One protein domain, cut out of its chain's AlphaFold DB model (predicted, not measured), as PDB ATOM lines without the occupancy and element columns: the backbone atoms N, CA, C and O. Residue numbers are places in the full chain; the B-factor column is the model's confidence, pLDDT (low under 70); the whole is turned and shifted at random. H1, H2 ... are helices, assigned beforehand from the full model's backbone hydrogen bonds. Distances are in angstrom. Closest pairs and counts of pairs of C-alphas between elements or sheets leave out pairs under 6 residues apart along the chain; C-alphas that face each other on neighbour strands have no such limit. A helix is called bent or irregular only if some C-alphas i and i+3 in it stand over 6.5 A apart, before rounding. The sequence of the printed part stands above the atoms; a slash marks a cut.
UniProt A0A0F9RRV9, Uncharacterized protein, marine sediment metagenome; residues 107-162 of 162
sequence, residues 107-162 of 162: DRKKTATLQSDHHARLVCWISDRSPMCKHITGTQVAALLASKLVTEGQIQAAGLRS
ATOM      1  N   ASP A 107     174.080 172.640 316.125       93.94
ATOM      2  CA  ASP A 107     174.712 171.344 315.887       93.94
ATOM      3  C   ASP A 107     174.329 170.790 314.510       93.94
ATOM      4  O   ASP A 107     175.206 170.373 313.752       93.94
ATOM      5  N   ARG A 108     173.048 170.869 314.124       92.56
ATOM      6  CA  ARG A 108     172.583 170.458 312.788       92.56
ATOM      7  C   ARG A 108     173.200 171.299 311.673       92.56
ATOM      8  O   ARG A 108     173.558 170.770 310.621       92.56
ATOM      9  N   LYS A 109     173.334 172.609 311.881       94.25
ATOM     10  CA  LYS A 109     174.003 173.489 310.920       94.25
ATOM     11  C   LYS A 109     175.480 173.125 310.796       94.25
ATOM     12  O   LYS A 109     175.983 173.008 309.684       94.25
ATOM     13  N   LYS A 110     176.160 172.891 311.919       94.69
ATOM     14  CA  LYS A 110     177.574 172.508 311.950       94.69
ATOM     15  C   LYS A 110     177.819 171.182 311.233       94.69
ATOM     16  O   LYS A 110     178.757 171.094 310.447       94.69
ATOM     17  N   THR A 111     176.985 170.168 311.463       93.81
ATOM     18  CA  THR A 111     177.112 168.875 310.771       93.81
ATOM     19  C   THR A 111     176.856 169.008 309.273       93.81
ATOM     20  O   THR A 111     177.621 168.453 308.488       93.81
ATOM     21  N   ALA A 112     175.861 169.802 308.865       93.12
ATOM     22  CA  ALA A 112     175.599 170.083 307.455       93.12
ATOM     23  C   ALA A 112     176.771 170.815 306.776       93.12
ATOM     24  O   ALA A 112     177.171 170.436 305.676       93.12
ATOM     25  N   THR A 113     177.365 171.815 307.436       94.12
ATOM     26  CA  THR A 113     178.560 172.509 306.930       94.12
ATOM     27  C   THR A 113     179.737 171.551 306.790       94.12
ATOM     28  O   THR A 113     180.310 171.468 305.712       94.12
ATOM     29  N   LEU A 114     180.048 170.758 307.823       94.06
ATOM     30  CA  LEU A 114     181.144 169.783 307.761       94.06
ATOM     31  C   LEU A 114     180.947 168.759 306.638       94.06
ATOM     32  O   LEU A 114     181.908 168.387 305.969       94.06
ATOM     33  N   GLN A 115     179.711 168.312 306.413       92.19
ATOM     34  CA  GLN A 115     179.399 167.405 305.314       92.19
ATOM     35  C   GLN A 115     179.584 168.083 303.951       92.19
ATOM     36  O   GLN A 115     180.169 167.481 303.051       92.19
ATOM     37  N   SER A 116     179.127 169.329 303.803       92.25
ATOM     38  CA  SER A 116     179.312 170.118 302.583       92.25
ATOM     39  C   SER A 116     180.791 170.371 302.288       92.25
ATOM     40  O   SER A 116     181.229 170.150 301.163       92.25
ATOM     41  N   ASP A 117     181.573 170.767 303.292       94.50
ATOM     42  CA  ASP A 117     183.013 171.012 303.163       94.50
ATOM     43  C   ASP A 117     183.759 169.726 302.795       94.50
ATOM     44  O   ASP A 117     184.632 169.720 301.922       94.50
ATOM     45  N   HIS A 118     183.378 168.608 303.420       93.44
ATOM     46  CA  HIS A 118     183.923 167.298 303.082       93.44
ATOM     47  C   HIS A 118     183.598 166.917 301.635       93.44
ATOM     48  O   HIS A 118     184.499 166.558 300.881       93.44
ATOM     49  N   HIS A 119     182.344 167.061 301.201       94.69
ATOM     50  CA  HIS A 119     181.961 166.802 299.812       94.69
ATOM     51  C   HIS A 119     182.706 167.709 298.826       94.69
ATOM     52  O   HIS A 119     183.224 167.212 297.828       94.69
ATOM     53  N   ALA A 120     182.823 169.008 299.114       94.44
ATOM     54  CA  ALA A 120     183.552 169.956 298.274       94.44
ATOM     55  C   ALA A 120     185.024 169.550 298.103       94.44
ATOM     56  O   ALA A 120     185.556 169.579 296.991       94.44
ATOM     57  N   ARG A 121     185.669 169.085 299.181       95.25
ATOM     58  CA  ARG A 121     187.040 168.565 299.130       95.25
ATOM     59  C   ARG A 121     187.163 167.344 298.218       95.25
ATOM     60  O   ARG A 121     188.115 167.265 297.445       95.25
ATOM     61  N   LEU A 122     186.214 166.412 298.286       95.06
ATOM     62  CA  LEU A 122     186.219 165.221 297.431       95.06
ATOM     63  C   LEU A 122     185.977 165.570 295.956       95.06
ATOM     64  O   LEU A 122     186.669 165.047 295.087       95.06
ATOM     65  N   VAL A 123     185.039 166.480 295.671       95.31
ATOM     66  CA  VAL A 123     184.771 166.975 294.307       95.31
ATOM     67  C   VAL A 123     186.020 167.625 293.711       95.31
ATOM     68  O   VAL A 123     186.348 167.363 292.553       95.31
ATOM     69  N   CYS A 124     186.741 168.423 294.502       94.81
ATOM     70  CA  CYS A 124     188.008 169.035 294.100       94.81
ATOM     71  C   CYS A 124     189.043 167.968 293.698       94.81
ATOM     72  O   CYS A 124     189.561 167.993 292.585       94.81
ATOM     73  N   TRP A 125     189.250 166.947 294.536       95.31
ATOM     74  CA  TRP A 125     190.169 165.847 294.219       95.31
ATOM     75  C   TRP A 125     189.806 165.093 292.939       95.31
ATOM     76  O   TRP A 125     190.700 164.785 292.151       95.31
ATOM     77  N   ILE A 126     188.517 164.813 292.729       92.88
ATOM     78  CA  ILE A 126     188.017 164.122 291.531       92.88
ATOM     79  C   ILE A 126     188.245 164.976 290.281       92.88
ATOM     80  O   ILE A 126     188.677 164.461 289.251       92.88
ATOM     81  N   SER A 127     187.981 166.280 290.377       91.44
ATOM     82  CA  SER A 127     188.107 167.217 289.255       91.44
ATOM     83  C   SER A 127     189.565 167.375 288.819       91.44
ATOM     84  O   SER A 127     189.856 167.330 287.625       91.44
ATOM     85  N   ASP A 128     190.482 167.445 289.786       93.06
ATOM     86  CA  ASP A 128     191.926 167.556 289.553       93.06
ATOM     87  C   ASP A 128     192.590 166.217 289.196       93.06
ATOM     88  O   ASP A 128     193.794 166.170 288.942       93.06
ATOM     89  N   ARG A 129     191.836 165.106 289.217       91.38
ATOM     90  CA  ARG A 129     192.365 163.730 289.125       91.38
ATOM     91  C   ARG A 129     193.526 163.505 290.101       91.38
ATOM     92  O   ARG A 129     194.543 162.891 289.778       91.38
ATOM     93  N   SER A 130     193.372 164.045 291.309       91.62
ATOM     94  CA  SER A 130     194.406 164.063 292.337       91.62
ATOM     95  C   SER A 130     194.822 162.641 292.738       91.62
ATOM     96  O   SER A 130     193.953 161.775 292.871       91.62
ATOM     97  N   PRO A 131     196.102 162.395 293.087       90.44
ATOM     98  CA  PRO A 131     196.531 161.138 293.708       90.44
ATOM     99  C   PRO A 131     195.767 160.789 294.995       90.44
ATOM    100  O   PRO A 131     195.770 159.635 295.424       90.44
ATOM    101  N   MET A 132     195.104 161.772 295.615       93.25
ATOM    102  CA  MET A 132     194.248 161.577 296.785       93.25
ATOM    103  C   MET A 132     192.950 160.822 296.473       93.25
ATOM    104  O   MET A 132     192.326 160.311 297.403       93.25
ATOM    105  N   CYS A 133     192.568 160.677 295.194       91.25
ATOM    106  CA  CYS A 133     191.391 159.908 294.778       91.25
ATOM    107  C   CYS A 133     191.413 158.471 295.322       91.25
ATOM    108  O   CYS A 133     190.377 157.954 295.720       91.25
ATOM    109  N   LYS A 134     192.593 157.859 295.494       90.19
ATOM    110  CA  LYS A 134     192.737 156.515 296.089       90.19
ATOM    111  C   LYS A 134     192.148 156.362 297.503       90.19
ATOM    112  O   LYS A 134     191.966 155.241 297.965       90.19
ATOM    113  N   HIS A 135     191.903 157.468 298.210       90.94
ATOM    114  CA  HIS A 135     191.319 157.477 299.555       90.94
ATOM    115  C   HIS A 135     189.800 157.673 299.561       90.94
ATOM    116  O   HIS A 135     189.187 157.622 300.628       90.94
ATOM    117  N   ILE A 136     189.193 157.913 298.399       92.38
ATOM    118  CA  ILE A 136     187.748 158.079 298.283       92.38
ATOM    119  C   ILE A 136     187.104 156.696 298.337       92.38
ATOM    120  O   ILE A 136     187.427 155.809 297.549       92.38
ATOM    121  N   THR A 137     186.192 156.499 299.285       92.38
ATOM    122  CA  THR A 137     185.515 155.209 299.462       92.38
ATOM    123  C   THR A 137     184.305 155.081 298.536       92.38
ATOM    124  O   THR A 137     183.695 156.078 298.150       92.38
ATOM    125  N   GLY A 138     183.890 153.848 298.226       91.38
ATOM    126  CA  GLY A 138     182.690 153.604 297.412       91.38
ATOM    127  C   GLY A 138     181.429 154.268 297.981       91.38
ATOM    128  O   GLY A 138     180.637 154.835 297.232       91.38
ATOM    129  N   THR A 139     181.284 154.305 299.310       93.12
ATOM    130  CA  THR A 139     180.184 155.013 299.989       93.12
ATOM    131  C   THR A 139     180.229 156.520 299.743       93.12
ATOM    132  O   THR A 139     179.190 157.140 299.534       93.12
ATOM    133  N   GLN A 140     181.422 157.122 299.734       93.50
ATOM    134  CA  GLN A 140     181.589 158.543 299.426       93.50
ATOM    135  C   GLN A 140     181.272 158.833 297.957       93.50
ATOM    136  O   GLN A 140     180.550 159.784 297.677       93.50
ATOM    137  N   VAL A 141     181.726 157.989 297.023       93.06
ATOM    138  CA  VAL A 141     181.368 158.105 295.598       93.06
ATOM    139  C   VAL A 141     179.852 158.028 295.409       93.06
ATOM    140  O   VAL A 141     179.271 158.884 294.745       93.06
ATOM    141  N   ALA A 142     179.195 157.050 296.039       93.19
ATOM    142  CA  ALA A 142     177.744 156.904 295.986       93.19
ATOM    143  C   ALA A 142     177.021 158.136 296.560       93.19
ATOM    144  O   ALA A 142     176.063 158.614 295.956       93.19
ATOM    145  N   ALA A 143     177.502 158.693 297.676       92.50
ATOM    146  CA  ALA A 143     176.941 159.906 298.270       92.50
ATOM    147  C   ALA A 143     177.084 161.137 297.354       92.50
ATOM    148  O   ALA A 143     176.137 161.918 297.226       92.50
ATOM    149  N   LEU A 144     178.229 161.296 296.680       93.75
ATOM    150  CA  LEU A 144     178.461 162.388 295.729       93.75
ATOM    151  C   LEU A 144     177.579 162.256 294.478       93.75
ATOM    152  O   LEU A 144     177.016 163.256 294.030       93.75
ATOM    153  N   LEU A 145     177.417 161.036 293.949       94.12
ATOM    154  CA  LEU A 145     176.528 160.742 292.817       94.12
ATOM    155  C   LEU A 145     175.057 160.976 293.182       94.12
ATOM    156  O   LEU A 145     174.340 161.645 292.442       94.12
ATOM    157  N   ALA A 146     174.613 160.489 294.345       93.12
ATOM    158  CA  ALA A 146     173.255 160.709 294.842       93.12
ATOM    159  C   ALA A 146     172.956 162.204 295.048       93.12
ATOM    160  O   ALA A 146     171.861 162.671 294.738       93.12
ATOM    161  N   SER A 147     173.957 162.967 295.498       91.25
ATOM    162  CA  SER A 147     173.875 164.425 295.647       91.25
ATOM    163  C   SER A 147     174.061 165.185 294.325       91.25
ATOM    164  O   SER A 147     174.012 166.412 294.327       91.25
ATOM    165  N   LYS A 148     174.289 164.484 293.201       93.38
ATOM    166  CA  LYS A 148     174.566 165.050 291.867       93.38
ATOM    167  C   LYS A 148     175.729 166.053 291.846       93.38
ATOM    168  O   LYS A 148     175.769 166.938 290.997       93.38
ATOM    169  N   LEU A 149     176.677 165.915 292.774       92.00
ATOM    170  CA  LEU A 149     177.853 166.789 292.871       92.00
ATOM    171  C   LEU A 149     178.947 166.403 291.870       92.00
ATOM    172  O   LEU A 149     179.818 167.209 291.561       92.00
ATOM    173  N   VAL A 150     178.898 165.168 291.372       92.19
ATOM    174  CA  VAL A 150     179.800 164.611 290.360       92.19
ATOM    175  C   VAL A 150     179.010 163.720 289.406       92.19
ATOM    176  O   VAL A 150     177.933 163.228 289.743       92.19
ATOM    177  N   THR A 151     179.561 163.489 288.219       93.62
ATOM    178  CA  THR A 151     179.008 162.581 287.204       93.62
ATOM    179  C   THR A 151     179.764 161.256 287.169       93.62
ATOM    180  O   THR A 151     180.928 161.180 287.566       93.62
ATOM    181  N   GLU A 152     179.138 160.203 286.636       91.25
ATOM    182  CA  GLU A 152     179.808 158.905 286.473       91.25
ATOM    183  C   GLU A 152     181.072 159.001 285.607       91.25
ATOM    184  O   GLU A 152     182.079 158.367 285.921       91.25
ATOM    185  N   GLY A 153     181.055 159.848 284.572       89.44
ATOM    186  CA  GLY A 153     182.218 160.086 283.717       89.44
ATOM    187  C   GLY A 153     183.393 160.717 284.470       89.44
ATOM    188  O   GLY A 153     184.536 160.325 284.253       89.44
ATOM    189  N   GLN A 154     183.134 161.637 285.407       90.69
ATOM    190  CA  GLN A 154     184.183 162.210 286.262       90.69
ATOM    191  C   GLN A 154     184.782 161.161 287.208       90.69
ATOM    192  O   GLN A 154     185.998 161.112 287.374       90.69
ATOM    193  N   ILE A 155     183.949 160.283 287.775       91.62
ATOM    194  CA  ILE A 155     184.395 159.173 288.631       91.62
ATOM    195  C   ILE A 155     185.271 158.186 287.847       91.62
ATOM    196  O   ILE A 155     186.335 157.794 288.326       91.62
ATOM    197  N   GLN A 156     184.863 157.814 286.630       89.69
ATOM    198  CA  GLN A 156     185.648 156.933 285.759       89.69
ATOM    199  C   GLN A 156     186.970 157.581 285.335       89.69
ATOM    200  O   GLN A 156     188.020 156.954 285.442       89.69
ATOM    201  N   ALA A 157     186.947 158.854 284.929       87.31
ATOM    202  CA  ALA A 157     188.152 159.588 284.539       87.31
ATOM    203  C   ALA A 157     189.148 159.781 285.698       87.31
ATOM    204  O   ALA A 157     190.341 159.946 285.451       87.31
ATOM    205  N   ALA A 158     188.670 159.767 286.945       87.88
ATOM    206  CA  ALA A 158     189.494 159.800 288.151       87.88
ATOM    207  C   ALA A 158     189.962 158.403 288.619       87.88
ATOM    208  O   ALA A 158     190.637 158.301 289.643       87.88
ATOM    209  N   GLY A 159     189.608 157.327 287.902       86.75
ATOM    210  CA  GLY A 159     190.017 155.954 288.224       86.75
ATOM    211  C   GLY A 159     189.313 155.348 289.442       86.75
ATOM    212  O   GLY A 159     189.842 154.429 290.060       86.75
ATOM    213  N   LEU A 160     188.138 155.866 289.816       84.25
ATOM    214  CA  LEU A 160     187.395 155.460 291.020       84.25
ATOM    215  C   LEU A 160     186.342 154.371 290.766       84.25
ATOM    216  O   LEU A 160     185.740 153.864 291.712       84.25
ATOM    217  N   ARG A 161     186.097 154.022 289.499       70.06
ATOM    218  CA  ARG A 161     185.245 152.900 289.083       70.06
ATOM    219  C   ARG A 161     186.130 151.868 288.381       70.06
ATOM    220  O   ARG A 161     186.756 152.221 287.384       70.06
ATOM    221  N   SER A 162     186.176 150.640 288.909       56.03
ATOM    222  CA  SER A 162     186.635 149.452 288.173       56.03
ATOM    223  C   SER A 162     185.462 148.781 287.481       56.03
ATOM    224  O   SER A 162     184.326 148.916 287.993       56.03
TER     225      SER A 162
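This is residues 107 to 162 of the 162 residues of an uncharacterized protein of marine sediment metagenome (UniProt A0A0F9RRV9). One long straight helix, H1, makes the length of this domain: its first part, residues 107 to 117, sticks out as a free arm, and its other end runs into a small compact head. In that head the three short helices H2, H3 and H4 make a triangle on one side of H1, with few contacts between them. The printed part has 56 residues with four named helices, in the order H1, H2, H3, H4, and no named strand; the class is all helix. The whole is compact, with a radius of gyration of the C-alphas of 11.3 A, yet elongated, spanning 37 by 20 by 15 A.

H1, the longest helix, holds residues 107 to 127 and is 30.1 A long from first to last C-alpha; it begins at C-alpha 107 at (174.712, 171.344, 315.887) and ends at C-alpha 127 at (188.107, 167.217, 289.255). H2 is residues 131 to 135, 8.6 A long; it is neither bent nor irregular, but only just: C-alphas 131 and 134 are 6.4 A apart. H3 is residues 138 to 146, 12.1 A long. H4 is residues 152 to 157, 8.6 A long, and ends at C-alpha 157 at (188.152, 159.588, 284.539).

H1 touches H2 with residues 122 to 126 alone; the closest C-alphas, those of Trp 125 and Cys 133, are 6.1 A apart. With residues 126 to 127 alone H1 only just touches H4, with 3 pairs of C-alphas within 8 A, the closest being Ile 126 and Ile 155 at 6.8 A. H1 and H4 run the same way at a steep tilt of 50 degrees. H1 and H3 are close but not clearly touching, with the C-alphas of His 119 and Leu 144 closest at 7.0 A, and stand about perpendicular at 81 degrees. H3 and H4 are close but not clearly touching, with the C-alphas of Leu 145 and Glu 152 closest at 7.4 A; they run opposite ways at a steep tilt of 49 degrees. H2 is apart from both H3 and H4. In H1, H3 and H4 every O i to N i+4 pair is within hydrogen-bond range; in H2 it is 0 of 1, beside 1 of 2 O i to N i+3 pairs.

The C-alphas of Asp 107 and Ser 162, the two farthest apart, are 37.3 A apart. Without residues 107 to 117, which stand free, the body has 45 residues and spans 23 by 22 by 15 A. The printed part has no cut, and its three links are tight. Residue 162 is the chain's last; it is the one printed residue with a pLDDT under 70, while the mean of the printed part is 91.3.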